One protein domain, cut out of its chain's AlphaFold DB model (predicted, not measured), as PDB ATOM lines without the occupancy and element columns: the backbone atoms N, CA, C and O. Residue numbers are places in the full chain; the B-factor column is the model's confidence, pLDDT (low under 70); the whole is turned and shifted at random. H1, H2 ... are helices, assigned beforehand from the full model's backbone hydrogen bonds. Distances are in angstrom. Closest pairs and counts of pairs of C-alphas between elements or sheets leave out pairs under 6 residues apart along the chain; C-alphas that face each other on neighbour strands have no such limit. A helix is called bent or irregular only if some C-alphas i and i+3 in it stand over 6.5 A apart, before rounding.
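What this domain is: This is residues 65 to 170 of the 307 residues of the protein "DDE-1 domain-containing protein" of Phytophthora sojae (strain P6497) (UniProt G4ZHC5). Look for a long rod: H1 makes much of its length, H2 folds back over one side of H1, H3 packs on H1's first residues, and the short H4 and H5 trail off as a tail in which neither touches another helix. A long loop, residues 92 to 108, makes the opposite end. The printed part has 106 residues with five named helices, H1 to H5 in chain order, and no named strand; its class is all helix. It is extended, with a radius of gyration of the C-alphas of 21.6 A and spans of 70 by 25 by 19 A.

How they stand to each other: Start at H1, residues 67 to 91, which has a kink of 44 degrees near residue 74 and is irregular, C-alphas 70 and 73 being 7.4 A apart. Its residues 76 to 83 touch residues 115 to 119 of H2, residues 109 to 121; the closest C-alphas are those of Tyr 76 and Trp 119, 6.9 A apart. These two run opposite ways at a steep tilt of 48 degrees. Residues 67 to 72 of H1 touch H3, residues 125 to 134, closest at the C-alphas of Pro 67 and Ala 131, 5.0 A apart. H1 and H3 run opposite ways at a steep tilt of 52 degrees. H4, residues 150 to 155, is apart from H3, and H5, residues 162 to 168, is apart from H4. Check the backbone O i to N i+4 pairs: each is within hydrogen-bond range in H2, H3, H4 and H5, and 18 of 21 are in H1.

Where its parts are: Find C-alpha 67 at (8.759, 94.865, -66.330); from there H1 runs 34.9 A to C-alpha 91 at (37.525, 84.766, -83.348). H2 measures 18.2 A and H3 14.6 A; H5 ends at C-alpha 168, (-10.028, 101.858, -48.155).

The domain as a whole: The C-alphas of Lys 100 and Thr 167 are the two farthest apart, 70.0 A. The printed part has no cut. The links H1 to H2 and H3 to H4 are long. Confidence is under 70 at residues 157 to 158.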
ATOM      1  N   LEU A  65       8.025  93.330 -59.878       94.38
ATOM      2  CA  LEU A  65       7.326  94.563 -60.219       94.38
ATOM      3  C   LEU A  65       8.033  95.360 -61.313       94.38
ATOM      4  O   LEU A  65       7.431  96.282 -61.846       94.38
ATOM      5  N   GLN A  66       9.274  95.028 -61.685       95.12
ATOM      6  CA  GLN A  66       9.985  95.728 -62.753       95.12
ATOM      7  C   GLN A  66       9.801  94.988 -64.088       95.12
ATOM      8  O   GLN A  66      10.397  93.924 -64.281       95.12
ATOM      9  N   PRO A  67       9.045  95.542 -65.060       95.44
ATOM     10  CA  PRO A  67       8.759  94.865 -66.330       95.44
ATOM     11  C   PRO A  67      10.017  94.460 -67.099       95.44
ATOM     12  O   PRO A  67      10.042  93.413 -67.757       95.44
ATOM     13  N   LEU A  68      11.070  95.279 -66.985       93.75
ATOM     14  CA  LEU A  68      12.361  94.990 -67.593       93.75
ATOM     15  C   LEU A  68      12.950  93.680 -67.065       93.75
ATOM     16  O   LEU A  68      13.294  92.817 -67.866       93.75
ATOM     17  N   ASP A  69      12.989  93.484 -65.751       93.81
ATOM     18  CA  ASP A  69      13.590  92.289 -65.148       93.81
ATOM     19  C   ASP A  69      12.687  91.060 -65.253       93.81
ATOM     20  O   ASP A  69      13.173  89.947 -65.462       93.81
ATOM     21  N   VAL A  70      11.369  91.253 -65.166       93.81
ATOM     22  CA  VAL A  70      10.391  90.160 -65.217       93.81
ATOM     23  C   VAL A  70      10.350  89.490 -66.591       93.81
ATOM     24  O   VAL A  70      10.273  88.261 -66.672       93.81
ATOM     25  N   ALA A  71      10.377  90.271 -67.676       93.06
ATOM     26  CA  ALA A  71      10.099  89.737 -69.010       93.06
ATOM     27  C   ALA A  71      11.063  90.208 -70.104       93.06
ATOM     28  O   ALA A  71      11.453  89.403 -70.950       93.06
ATOM     29  N   VAL A  72      11.454  91.483 -70.118       93.56
ATOM     30  CA  VAL A  72      12.154  92.060 -71.278       93.56
ATOM     31  C   VAL A  72      13.625  91.628 -71.327       93.56
ATOM     32  O   VAL A  72      14.090  91.125 -72.354       93.56
ATOM     33  N   ASN A  73      14.341  91.749 -70.204       93.88
ATOM     34  CA  ASN A  73      15.785  91.531 -70.094       93.88
ATOM     35  C   ASN A  73      16.198  90.097 -70.426       93.88
ATOM     36  O   ASN A  73      17.274  89.893 -70.982       93.88
ATOM     37  N   ARG A  74      15.341  89.105 -70.159       92.12
ATOM     38  CA  ARG A  74      15.628  87.703 -70.500       92.12
ATOM     39  C   ARG A  74      15.878  87.528 -71.997       92.12
ATOM     40  O   ARG A  74      16.889  86.956 -72.389       92.12
ATOM     41  N   SER A  75      14.992  88.078 -72.826       93.69
ATOM     42  CA  SER A  75      15.120  87.966 -74.283       93.69
ATOM     43  C   SER A  75      16.355  88.699 -74.819       93.69
ATOM     44  O   SER A  75      16.972  88.249 -75.783       93.69
ATOM     45  N   TYR A  76      16.762  89.797 -74.172       95.44
ATOM     46  CA  TYR A  76      18.014  90.482 -74.484       95.44
ATOM     47  C   TYR A  76      19.234  89.639 -74.116       95.44
ATOM     48  O   TYR A  76      20.142  89.495 -74.928       95.44
ATOM     49  N   GLN A  77      19.254  89.051 -72.917       95.19
ATOM     50  CA  GLN A  77      20.360  88.215 -72.445       95.19
ATOM     51  C   GLN A  77      20.580  86.997 -73.352       95.19
ATOM     52  O   GLN A  77      21.722  86.687 -73.690       95.19
ATOM     53  N   GLU A  78      19.504  86.338 -73.788       96.19
ATOM     54  CA  GLU A  78      19.563  85.215 -74.733       96.19
ATOM     55  C   GLU A  78      20.115  85.644 -76.099       96.19
ATOM     56  O   GLU A  78      21.033  85.010 -76.630       96.19
ATOM     57  N   TYR A  79      19.616  86.757 -76.645       97.25
ATOM     58  CA  TYR A  79      20.108  87.317 -77.903       97.25
ATOM     59  C   TYR A  79      21.588  87.709 -77.817       97.25
ATOM     60  O   TYR A  79      22.390  87.341 -78.678       97.25
ATOM     61  N   TYR A  80      21.959  88.433 -76.760       97.06
ATOM     62  CA  TYR A  80      23.323  88.888 -76.528       97.06
ATOM     63  C   TYR A  80      24.283  87.705 -76.421       97.06
ATOM     64  O   TYR A  80      25.330  87.706 -77.066       97.06
ATOM     65  N   ARG A  81      23.904  86.667 -75.665       97.12
ATOM     66  CA  ARG A  81      24.695  85.442 -75.528       97.12
ATOM     67  C   ARG A  81      24.919  84.767 -76.879       97.12
ATOM     68  O   ARG A  81      26.054  84.447 -77.199       97.12
ATOM     69  N   SER A  82      23.876  84.641 -77.699       97.62
ATOM     70  CA  SER A  82      23.990  84.082 -79.054       97.62
ATOM     71  C   SER A  82      24.965  84.873 -79.939       97.62
ATOM     72  O   SER A  82      25.832  84.289 -80.593       97.62
ATOM     73  N   LYS A  83      24.893  86.212 -79.922       97.75
ATOM     74  CA  LYS A  83      25.835  87.072 -80.662       97.75
ATOM     75  C   LYS A  83      27.265  86.947 -80.153       97.75
ATOM     76  O   LYS A  83      28.196  86.882 -80.956       97.75
ATOM     77  N   TYR A  84      27.431  86.891 -78.837       96.56
ATOM     78  CA  TYR A  84      28.733  86.728 -78.212       96.56
ATOM     79  C   TYR A  84      29.356  85.371 -78.565       96.56
ATOM     80  O   TYR A  84      30.500  85.323 -79.008       96.56
ATOM     81  N   ASP A  85      28.594  84.280 -78.466       96.31
ATOM     82  CA  ASP A  85      29.053  82.926 -78.796       96.31
ATOM     83  C   ASP A  85      29.438  82.803 -80.283       96.31
ATOM     84  O   ASP A  85      30.458  82.192 -80.621       96.31
ATOM     85  N   ALA A  86      28.670  83.436 -81.179       96.06
ATOM     86  CA  ALA A  86      28.997  83.513 -82.601       96.06
ATOM     87  C   ALA A  86      30.313  84.268 -82.847       96.06
ATOM     88  O   ALA A  86      31.176  83.775 -83.575       96.06
ATOM     89  N   TYR A  87      30.499  85.417 -82.191       96.50
ATOM     90  CA  TYR A  87      31.734  86.193 -82.288       96.50
ATOM     91  C   TYR A  87      32.947  85.407 -81.781       96.50
ATOM     92  O   TYR A  87      33.979  85.373 -82.444       96.50
ATOM     93  N   ILE A  88      32.836  84.740 -80.627       95.38
ATOM     94  CA  ILE A  88      33.933  83.921 -80.096       95.38
ATOM     95  C   ILE A  88      34.255  82.770 -81.052       95.38
ATOM     96  O   ILE A  88      35.426  82.501 -81.312       95.38
ATOM     97  N   SER A  89      33.238  82.132 -81.633       94.19
ATOM     98  CA  SER A  89      33.424  81.063 -82.622       94.19
ATOM     99  C   SER A  89      34.169  81.536 -83.874       94.19
ATOM    100  O   SER A  89      34.999  80.802 -84.411       94.19
ATOM    101  N   GLU A  90      33.893  82.756 -84.337       94.88
ATOM    102  CA  GLU A  90      34.609  83.399 -85.441       94.88
ATOM    103  C   GLU A  90      36.042  83.768 -85.041       94.88
ATOM    104  O   GLU A  90      36.993  83.432 -85.749       94.88
ATOM    105  N   ALA A  91      36.222  84.361 -83.861       94.19
ATOM    106  CA  ALA A  91      37.525  84.766 -83.348       94.19
ATOM    107  C   ALA A  91      38.470  83.583 -83.081       94.19
ATOM    108  O   ALA A  91      39.687  83.734 -83.127       94.19
ATOM    109  N   LEU A  92      37.941  82.380 -82.848       93.50
ATOM    110  CA  LEU A  92      38.744  81.156 -82.779       93.50
ATOM    111  C   LEU A  92      39.294  80.714 -84.147       93.50
ATOM    112  O   LEU A  92      40.253  79.947 -84.189       93.50
ATOM    113  N   ARG A  93      38.716  81.189 -85.258       93.19
ATOM    114  CA  ARG A  93      39.103  80.818 -86.629       93.19
ATOM    115  C   ARG A  93      39.880  81.914 -87.353       93.19
ATOM    116  O   ARG A  93      40.712  81.582 -88.190       93.19
ATOM    117  N   ASP A  94      39.611  83.182 -87.049       93.81
ATOM    118  CA  ASP A  94      40.271  84.329 -87.676       93.81
ATOM    119  C   ASP A  94      41.453  84.846 -86.827       93.81
ATOM    120  O   ASP A  94      41.235  85.444 -85.766       93.81
ATOM    121  N   PRO A  95      42.712  84.709 -87.297       91.75
ATOM    122  CA  PRO A  95      43.887  85.240 -86.604       91.75
ATOM    123  C   PRO A  95      43.845  86.756 -86.363       91.75
ATOM    124  O   PRO A  95      44.462  87.244 -85.415       91.75
ATOM    125  N   MET A  96      43.120  87.531 -87.180       92.12
ATOM    126  CA  MET A  96      42.974  88.981 -86.985       92.12
ATOM    127  C   MET A  96      42.192  89.314 -85.713       92.12
ATOM    128  O   MET A  96      42.462  90.323 -85.045       92.12
ATOM    129  N   LEU A  97      41.272  88.437 -85.323       91.81
ATOM    130  CA  LEU A  97      40.469  88.552 -84.111       91.81
ATOM    131  C   LEU A  97      41.134  87.898 -82.893       91.81
ATOM    132  O   LEU A  97      40.571  87.928 -81.801       91.81
ATOM    133  N   GLN A  98      42.359  87.388 -83.036       94.56
ATOM    134  CA  GLN A  98      43.131  86.806 -81.941       94.56
ATOM    135  C   GLN A  98      44.182  87.775 -81.401       94.56
ATOM    136  O   GLN A  98      44.706  88.662 -82.081       94.56
ATOM    137  N   THR A  99      44.477  87.627 -80.118       92.56
ATOM    138  CA  THR A  99      45.641  88.235 -79.471       92.56
ATOM    139  C   THR A  99      46.926  87.583 -79.984       92.56
ATOM    140  O   THR A  99      46.900  86.504 -80.570       92.56
ATOM    141  N   LYS A 100      48.085  88.187 -79.698       89.56
ATOM    142  CA  LYS A 100      49.390  87.582 -80.035       89.56
ATOM    143  C   LYS A 100      49.593  86.187 -79.419       89.56
ATOM    144  O   LYS A 100      50.405  85.427 -79.923       89.56
ATOM    145  N   ALA A 101      48.866  85.868 -78.345       90.19
ATOM    146  CA  ALA A 101      48.893  84.571 -77.674       90.19
ATOM    147  C   ALA A 101      47.880  83.553 -78.246       90.19
ATOM    148  O   ALA A 101      47.733  82.477 -77.682       90.19
ATOM    149  N   GLY A 102      47.148  83.891 -79.316       89.31
ATOM    150  CA  GLY A 102      46.142  83.018 -79.938       89.31
ATOM    151  C   GLY A 102      44.763  83.026 -79.264       89.31
ATOM    152  O   GLY A 102      43.836  82.400 -79.763       89.31
ATOM    153  N   ASN A 103      44.583  83.759 -78.159       92.31
ATOM    154  CA  ASN A 103      43.274  83.876 -77.503       92.31
ATOM    155  C   ASN A 103      42.344  84.826 -78.276       92.31
ATOM    156  O   ASN A 103      42.835  85.875 -78.712       92.31
ATOM    157  N   PRO A 104      41.029  84.546 -78.373       93.19
ATOM    158  CA  PRO A 104      40.042  85.486 -78.902       93.19
ATOM    159  C   PRO A 104      40.119  86.858 -78.225       93.19
ATOM    160  O   PRO A 104      40.214  86.958 -76.999       93.19
ATOM    161  N   LYS A 105      40.078  87.930 -79.016       94.00
ATOM    162  CA  LYS A 105      39.911  89.293 -78.497       94.00
ATOM    163  C   LYS A 105      38.494  89.468 -77.951       94.00
ATOM    164  O   LYS A 105      37.571  88.778 -78.359       94.00
ATOM    165  N   VAL A 106      38.318  90.420 -77.041       92.75
ATOM    166  CA  VAL A 106      36.983  90.838 -76.593       92.75
ATOM    167  C   VAL A 106      36.317  91.647 -77.717       92.75
ATOM    168  O   VAL A 106      37.007  92.464 -78.339       92.75
ATOM    169  N   PRO A 107      35.004  91.468 -77.975       94.00
ATOM    170  CA  PRO A 107      34.273  92.321 -78.904       94.00
ATOM    171  C   PRO A 107      34.468  93.801 -78.577       94.00
ATOM    172  O   PRO A 107      34.456  94.211 -77.415       94.00
ATOM    173  N   ARG A 108      34.621  94.626 -79.611       93.94
ATOM    174  CA  ARG A 108      34.703  96.078 -79.434       93.94
ATOM    175  C   ARG A 108      33.344  96.647 -79.022       93.94
ATOM    176  O   ARG A 108      32.296  96.097 -79.366       93.94
ATOM    177  N   TYR A 109      33.365  97.788 -78.335       94.94
ATOM    178  CA  TYR A 109      32.146  98.461 -77.880       94.94
ATOM    179  C   TYR A 109      31.174  98.800 -79.016       94.94
ATOM    180  O   TYR A 109      29.971  98.727 -78.803       94.94
ATOM    181  N   ASP A 110      31.658  99.111 -80.221       95.56
ATOM    182  CA  ASP A 110      30.795  99.390 -81.375       95.56
ATOM    183  C   ASP A 110      30.046  98.142 -81.863       95.56
ATOM    184  O   ASP A 110      28.881  98.236 -82.245       95.56
ATOM    185  N   ALA A 111      30.677  96.964 -81.804       94.62
ATOM    186  CA  ALA A 111      30.021  95.700 -82.123       94.62
ATOM    187  C   ALA A 111      28.934  95.375 -81.092       94.62
ATOM    188  O   ALA A 111      27.803  95.078 -81.468       94.62
ATOM    189  N   VAL A 112      29.255  95.517 -79.802       96.75
ATOM    190  CA  VAL A 112      28.301  95.307 -78.705       96.75
ATOM    191  C   VAL A 112      27.122  96.276 -78.797       96.75
ATOM    192  O   VAL A 112      25.975  95.841 -78.731       96.75
ATOM    193  N   ALA A 113      27.384  97.567 -79.012       97.25
ATOM    194  CA  ALA A 113      26.341  98.577 -79.164       97.25
ATOM    195  C   ALA A 113      25.431  98.273 -80.362       97.25
ATOM    196  O   ALA A 113      24.212  98.380 -80.248       97.25
ATOM    197  N   ARG A 114      26.004  97.830 -81.489       97.25
ATOM    198  CA  ARG A 114      25.231  97.421 -82.668       97.25
ATOM    199  C   ARG A 114      24.329  96.228 -82.366       97.25
ATOM    200  O   ARG A 114      23.159  96.271 -82.715       97.25
ATOM    201  N   TRP A 115      24.817  95.221 -81.641       97.94
ATOM    202  CA  TRP A 115      23.974  94.100 -81.216       97.94
ATOM    203  C   TRP A 115      22.799  94.561 -80.352       97.94
ATOM    204  O   TRP A 115      21.681  94.092 -80.554       97.94
ATOM    205  N   THR A 116      23.023  95.489 -79.420       96.88
ATOM    206  CA  THR A 116      21.937  96.062 -78.615       96.88
ATOM    207  C   THR A 116      20.921  96.799 -79.486       96.88
ATOM    208  O   THR A 116      19.726  96.579 -79.315       96.88
ATOM    209  N   LEU A 117      21.367  97.618 -80.444       97.19
ATOM    210  CA  LEU A 117      20.474  98.331 -81.366       97.19
ATOM    211  C   LEU A 117      19.661  97.375 -82.246       97.19
ATOM    212  O   LEU A 117      18.449  97.542 -82.356       97.19
ATOM    213  N   ASP A 118      20.299  96.345 -82.806       97.56
ATOM    214  CA  ASP A 118      19.630  95.314 -83.605       97.56
ATOM    215  C   ASP A 118      18.554  94.588 -82.783       97.56
ATOM    216  O   ASP A 118      17.452  94.329 -83.266       97.56
ATOM    217  N   TRP A 119      18.853  94.285 -81.513       97.19
ATOM    218  CA  TRP A 119      17.876  93.675 -80.618       97.19
ATOM    219  C   TRP A 119      16.704  94.617 -80.341       97.19
ATOM    220  O   TRP A 119      15.563  94.188 -80.491       97.19
ATOM    221  N   VAL A 120      16.958  95.887 -80.003       95.00
ATOM    222  CA  VAL A 120      15.896  96.883 -79.763       95.00
ATOM    223  C   VAL A 120      14.998  97.021 -80.994       95.00
ATOM    224  O   VAL A 120      13.778  96.977 -80.860       95.00
ATOM    225  N   ALA A 121      15.584  97.109 -82.191       95.69
ATOM    226  CA  ALA A 121      14.844  97.211 -83.448       95.69
ATOM    227  C   ALA A 121      13.982  95.969 -83.751       95.69
ATOM    228  O   ALA A 121      12.990  96.067 -84.467       95.69
ATOM    229  N   SER A 122      14.336  94.807 -83.195       94.88
ATOM    230  CA  SER A 122      13.569  93.566 -83.350       94.88
ATOM    231  C   SER A 122      12.370  93.436 -82.401       94.88
ATOM    232  O   SER A 122      11.626  92.458 -82.496       94.88
ATOM    233  N   LYS A 123      12.205  94.342 -81.427       94.12
ATOM    234  CA  LYS A 123      11.166  94.226 -80.395       94.12
ATOM    235  C   LYS A 123       9.837  94.809 -80.855       94.12
ATOM    236  O   LYS A 123       9.767  95.929 -81.349       94.12
ATOM    237  N   ASP A 124       8.769  94.057 -80.606       93.50
ATOM    238  CA  ASP A 124       7.402  94.525 -80.815       93.50
ATOM    239  C   ASP A 124       6.935  95.317 -79.575       93.50
ATOM    240  O   ASP A 124       6.997  94.802 -78.450       93.50
ATOM    241  N   PRO A 125       6.423  96.555 -79.732       92.19
ATOM    242  CA  PRO A 125       5.806  97.310 -78.643       92.19
ATOM    243  C   PRO A 125       4.740  96.535 -77.848       92.19
ATOM    244  O   PRO A 125       4.545  96.805 -76.658       92.19
ATOM    245  N   ALA A 126       4.042  95.573 -78.459       93.69
ATOM    246  CA  ALA A 126       3.083  94.713 -77.770       93.69
ATOM    247  C   ALA A 126       3.748  93.797 -76.726       93.69
ATOM    248  O   ALA A 126       3.168  93.575 -75.658       93.69
ATOM    249  N   GLU A 127       4.974  93.318 -76.974       91.31
ATOM    250  CA  GLU A 127       5.750  92.522 -76.011       91.31
ATOM    251  C   GLU A 127       6.092  93.352 -74.769       91.31
ATOM    252  O   GLU A 127       5.926  92.889 -73.638       91.31
ATOM    253  N   VAL A 128       6.491  94.612 -74.971       92.31
ATOM    254  CA  VAL A 128       6.788  95.544 -73.875       92.31
ATOM    255  C   VAL A 128       5.523  95.833 -73.068       92.31
ATOM    256  O   VAL A 128       5.529  95.696 -71.846       92.31
ATOM    257  N   LYS A 129       4.397  96.143 -73.725       93.00
ATOM    258  CA  LYS A 129       3.103  96.359 -73.046       93.00
ATOM    259  C   LYS A 129       2.661  95.136 -72.238       93.00
ATOM    260  O   LYS A 129       2.140  95.279 -71.131       93.00
ATOM    261  N   LYS A 130       2.891  93.928 -72.759       93.88
ATOM    262  CA  LYS A 130       2.598  92.679 -72.048       93.88
ATOM    263  C   LYS A 130       3.422  92.553 -70.764       93.88
ATOM    264  O   LYS A 130       2.868  92.127 -69.756       93.88
ATOM    265  N   ALA A 131       4.696  92.954 -70.769       95.12
ATOM    266  CA  ALA A 131       5.550  92.925 -69.579       95.12
ATOM    267  C   ALA A 131       4.989  93.781 -68.429       95.12
ATOM    268  O   ALA A 131       4.959  93.329 -67.285       95.12
ATOM    269  N   PHE A 132       4.471  94.973 -68.737       95.25
ATOM    270  CA  PHE A 132       3.775  95.820 -67.759       95.25
ATOM    271  C   PHE A 132       2.532  95.125 -67.184       95.25
ATOM    272  O   PHE A 132       2.338  95.104 -65.969       95.25
ATOM    273  N   GLY A 133       1.743  94.468 -68.042       94.56
ATOM    274  CA  GLY A 133       0.588  93.668 -67.627       94.56
ATOM    275  C   GLY A 133       0.937  92.512 -66.686       94.56
ATOM    276  O   GLY A 133       0.234  92.303 -65.701       94.56
ATOM    277  N   LEU A 134       2.040  91.798 -66.943       95.00
ATOM    278  CA  LEU A 134       2.511  90.710 -66.077       95.00
ATOM    279  C   LEU A 134       2.837  91.194 -64.656       95.00
ATOM    280  O   LEU A 134       2.621  90.443 -63.706       95.00
ATOM    281  N   CYS A 135       3.332  92.427 -64.528       94.94
ATOM    282  CA  CYS A 135       3.692  93.063 -63.257       94.94
ATOM    283  C   CYS A 135       2.503  93.773 -62.583       94.94
ATOM    284  O   CYS A 135       2.674  94.401 -61.543       94.94
ATOM    285  N   GLY A 136       1.308  93.737 -63.184       91.94
ATOM    286  CA  GLY A 136       0.127  94.440 -62.672       91.94
ATOM    287  C   GLY A 136       0.166  95.961 -62.846       91.94
ATOM    288  O   GLY A 136      -0.687  96.653 -62.299       91.94
ATOM    289  N   ILE A 137       1.115  96.488 -63.623       93.06
ATOM    290  CA  ILE A 137       1.296  97.926 -63.846       93.06
ATOM    291  C   ILE A 137       0.481  98.332 -65.068       93.06
ATOM    292  O   ILE A 137       0.980  98.431 -66.188       93.06
ATOM    293  N   VAL A 138      -0.818  98.505 -64.854       90.88
ATOM    294  CA  VAL A 138      -1.789  98.873 -65.886       90.88
ATOM    295  C   VAL A 138      -2.826  99.832 -65.314       90.88
ATOM    296  O   VAL A 138      -2.958  99.965 -64.100       90.88
ATOM    297  N   ALA A 139      -3.586 100.482 -66.197       85.31
ATOM    298  CA  ALA A 139      -4.775 101.220 -65.790       85.31
ATOM    299  C   ALA A 139      -5.715 100.310 -64.983       85.31
ATOM    300  O   ALA A 139      -5.862  99.124 -65.303       85.31
ATOM    301  N   LYS A 140      -6.352 100.875 -63.956       81.56
ATOM    302  CA  LYS A 140      -7.196 100.155 -62.994       81.56
ATOM    303  C   LYS A 140      -8.259  99.295 -63.679       81.56
ATOM    304  O   LYS A 140      -8.450  98.141 -63.313       81.56
ATOM    305  N   GLU A 141      -8.890  99.814 -64.726       83.00
ATOM    306  CA  GLU A 141      -9.968  99.156 -65.480       83.00
ATOM    307  C   GLU A 141      -9.470  97.937 -66.268       83.00
ATOM    308  O   GLU A 141     -10.251  97.080 -66.676       83.00
ATOM    309  N   ARG A 142      -8.158  97.862 -66.513       86.62
ATOM    310  CA  ARG A 142      -7.501  96.783 -67.259       86.62
ATOM    311  C   ARG A 142      -6.802  95.777 -66.350       86.62
ATOM    312  O   ARG A 142      -6.284  94.778 -66.858       86.62
ATOM    313  N   PHE A 143      -6.748  96.040 -65.044       87.56
ATOM    314  CA  PHE A 143      -6.099  95.161 -64.085       87.56
ATOM    315  C   PHE A 143      -6.846  93.828 -63.985       87.56
ATOM    316  O   PHE A 143      -8.069  93.772 -63.896       87.56
ATOM    317  N   SER A 144      -6.096  92.729 -64.005       86.50
ATOM    318  CA  SER A 144      -6.639  91.379 -63.884       86.50
ATOM    319  C   SER A 144      -5.607  90.481 -63.218       86.50
ATOM    320  O   SER A 144      -4.490  90.341 -63.720       86.50
ATOM    321  N   MET A 145      -5.996  89.846 -62.109       86.50
ATOM    322  CA  MET A 145      -5.122  88.928 -61.370       86.50
ATOM    323  C   MET A 145      -4.676  87.742 -62.235       86.50
ATOM    324  O   MET A 145      -3.526  87.318 -62.151       86.50
ATOM    325  N   ASP A 146      -5.525  87.272 -63.154       88.25
ATOM    326  CA  ASP A 146      -5.218  86.158 -64.060       88.25
ATOM    327  C   ASP A 146      -4.083  86.462 -65.039       88.25
ATOM    328  O   ASP A 146      -3.431  85.543 -65.542       88.25
ATOM    329  N   ARG A 147      -3.804  87.741 -65.294       90.81
ATOM    330  CA  ARG A 147      -2.746  88.171 -66.216       90.81
ATOM    331  C   ARG A 147      -1.386  88.330 -65.546       90.81
ATOM    332  O   ARG A 147      -0.400  88.498 -66.256       90.81
ATOM    333  N   LEU A 148      -1.318  88.248 -64.220       92.88
ATOM    334  CA  LEU A 148      -0.068  88.391 -63.478       92.88
ATOM    335  C   LEU A 148       0.840  87.166 -63.661       92.88
ATOM    336  O   LEU A 148       0.373  86.040 -63.878       92.88
ATOM    337  N   HIS A 149       2.154  87.364 -63.554       93.25
ATOM    338  CA  HIS A 149       3.091  86.239 -63.546       93.25
ATOM    339  C   HIS A 149       2.999  85.437 -62.233       93.25
ATOM    340  O   HIS A 149       2.586  85.946 -61.192       93.25
ATOM    341  N   ALA A 150       3.405  84.164 -62.276       91.50
ATOM    342  CA  ALA A 150       3.187  83.215 -61.179       91.50
ATOM    343  C   ALA A 150       3.744  83.669 -59.809       91.50
ATOM    344  O   ALA A 150       2.990  83.600 -58.841       91.50
ATOM    345  N   PRO A 151       4.988  84.187 -59.695       90.88
ATOM    346  CA  PRO A 151       5.481  84.702 -58.414       90.88
ATOM    347  C   PRO A 151       4.614  85.805 -57.792       90.88
ATOM    348  O   PRO A 151       4.338  85.754 -56.600       90.88
ATOM    349  N   LEU A 152       4.137  86.767 -58.590       89.81
ATOM    350  CA  LEU A 152       3.299  87.854 -58.082       89.81
ATOM    351  C   LEU A 152       1.909  87.344 -57.673       89.81
ATOM    352  O   LEU A 152       1.400  87.730 -56.624       89.81
ATOM    353  N   LYS A 153       1.337  86.404 -58.438       88.62
ATOM    354  CA  LYS A 153       0.090  85.714 -58.061       88.62
ATOM    355  C   LYS A 153       0.202  84.981 -56.729       88.62
ATOM    356  O   LYS A 153      -0.748  84.999 -55.967       88.62
ATOM    357  N   ALA A 154       1.337  84.339 -56.459       86.44
ATOM    358  CA  ALA A 154       1.525  83.547 -55.246       86.44
ATOM    359  C   ALA A 154       1.561  84.398 -53.962       86.44
ATOM    360  O   ALA A 154       1.276  83.882 -52.886       86.44
ATOM    361  N   ILE A 155       1.923  85.680 -54.072       84.19
ATOM    362  CA  ILE A 155       1.980  86.615 -52.937       84.19
ATOM    363  C   ILE A 155       0.615  87.254 -52.677       84.19
ATOM    364  O   ILE A 155       0.273  87.560 -51.535       84.19
ATOM    365  N   LEU A 156      -0.170  87.470 -53.730       80.31
ATOM    366  CA  LEU A 156      -1.518  88.001 -53.600       80.31
ATOM    367  C   LEU A 156      -2.429  86.900 -53.039       80.31
ATOM    368  O   LEU A 156      -2.610  85.854 -53.656       80.31
ATOM    369  N   SER A 157      -2.972  87.132 -51.840       67.62
ATOM    370  CA  SER A 157      -3.887  86.197 -51.171       67.62
ATOM    371  C   SER A 157      -5.049  85.809 -52.094       67.62
ATOM    372  O   SER A 157      -5.600  86.671 -52.781       67.62
ATOM    373  N   SER A 158      -5.482  84.543 -52.048       68.06
ATOM    374  CA  SER A 158      -6.737  84.101 -52.679       68.06
ATOM    375  C   SER A 158      -7.947  84.909 -52.205       68.06
ATOM    376  O   SER A 158      -8.934  85.025 -52.924       68.06
ATOM    377  N   ASP A 159      -7.832  85.507 -51.018       70.50
ATOM    378  CA  ASP A 159      -8.878  86.276 -50.354       70.50
ATOM    379  C   ASP A 159      -8.679  87.790 -50.554       70.50
ATOM    380  O   ASP A 159      -9.321  88.600 -49.879       70.50
ATOM    381  N   PHE A 160      -7.770  88.206 -51.452       73.69
ATOM    382  CA  PHE A 160      -7.534  89.616 -51.752       73.69
ATOM    383  C   PHE A 160      -8.798  90.257 -52.332       73.69
ATOM    384  O   PHE A 160      -9.112  90.157 -53.522       73.69
ATOM    385  N   ASN A 161      -9.531  90.957 -51.468       80.00
ATOM    386  CA  ASN A 161     -10.719  91.688 -51.859       80.00
ATOM    387  C   ASN A 161     -10.320  93.033 -52.472       80.00
ATOM    388  O   ASN A 161     -10.148  94.042 -51.784       80.00
ATOM    389  N   MET A 162     -10.212  93.035 -53.799       76.12
ATOM    390  CA  MET A 162      -9.898  94.224 -54.581       76.12
ATOM    391  C   MET A 162     -10.865  95.377 -54.294       76.12
ATOM    392  O   MET A 162     -10.422  96.518 -54.202       76.12
ATOM    393  N   HIS A 163     -12.161  95.107 -54.124       81.12
ATOM    394  CA  HIS A 163     -13.147  96.152 -53.859       81.12
ATOM    395  C   HIS A 163     -12.900  96.821 -52.503       81.12
ATOM    396  O   HIS A 163     -12.784  98.040 -52.442       81.12
ATOM    397  N   ALA A 164     -12.708  96.024 -51.447       84.00
ATOM    398  CA  ALA A 164     -12.409  96.531 -50.110       84.00
ATOM    399  C   ALA A 164     -11.112  97.355 -50.079       84.00
ATOM    400  O   ALA A 164     -11.077  98.420 -49.465       84.00
ATOM    401  N   TRP A 165     -10.069  96.903 -50.786       81.69
ATOM    402  CA  TRP A 165      -8.823  97.657 -50.928       81.69
ATOM    403  C   TRP A 165      -9.070  99.013 -51.608       81.69
ATOM    404  O   TRP A 165      -8.694 100.051 -51.074       81.69
ATOM    405  N   HIS A 166      -9.787  99.039 -52.735       79.31
ATOM    406  CA  HIS A 166     -10.088 100.292 -53.433       79.31
ATOM    407  C   HIS A 166     -10.923 101.259 -52.591       79.31
ATOM    408  O   HIS A 166     -10.651 102.455 -52.618       79.31
ATOM    409  N   THR A 167     -11.908 100.764 -51.838       83.12
ATOM    410  CA  THR A 167     -12.695 101.590 -50.913       83.12
ATOM    411  C   THR A 167     -11.814 102.184 -49.816       83.12
ATOM    412  O   THR A 167     -11.906 103.379 -49.546       83.12
ATOM    413  N   ALA A 168     -10.918 101.390 -49.219       82.12
ATOM    414  CA  ALA A 168     -10.028 101.858 -48.155       82.12
ATOM    415  C   ALA A 168      -9.103 102.998 -48.617       82.12
ATOM    416  O   ALA A 168      -8.861 103.943 -47.867       82.12
ATOM    417  N   TYR A 169      -8.634 102.946 -49.865       76.25
ATOM    418  CA  TYR A 169      -7.725 103.941 -50.442       76.25
ATOM    419  C   TYR A 169      -8.417 104.982 -51.331       76.25
ATOM    420  O   TYR A 169      -7.740 105.790 -51.961       76.25
ATOM    421  N   GLN A 170      -9.754 105.024 -51.366       76.50
ATOM    422  CA  GLN A 170     -10.501 105.980 -52.194       76.50
ATOM    423  C   GLN A 170     -10.180 107.440 -51.839       76.50
ATOM    424  O   GLN A 170     -10.173 108.301 -52.713       76.50
TER     425      GLN A 170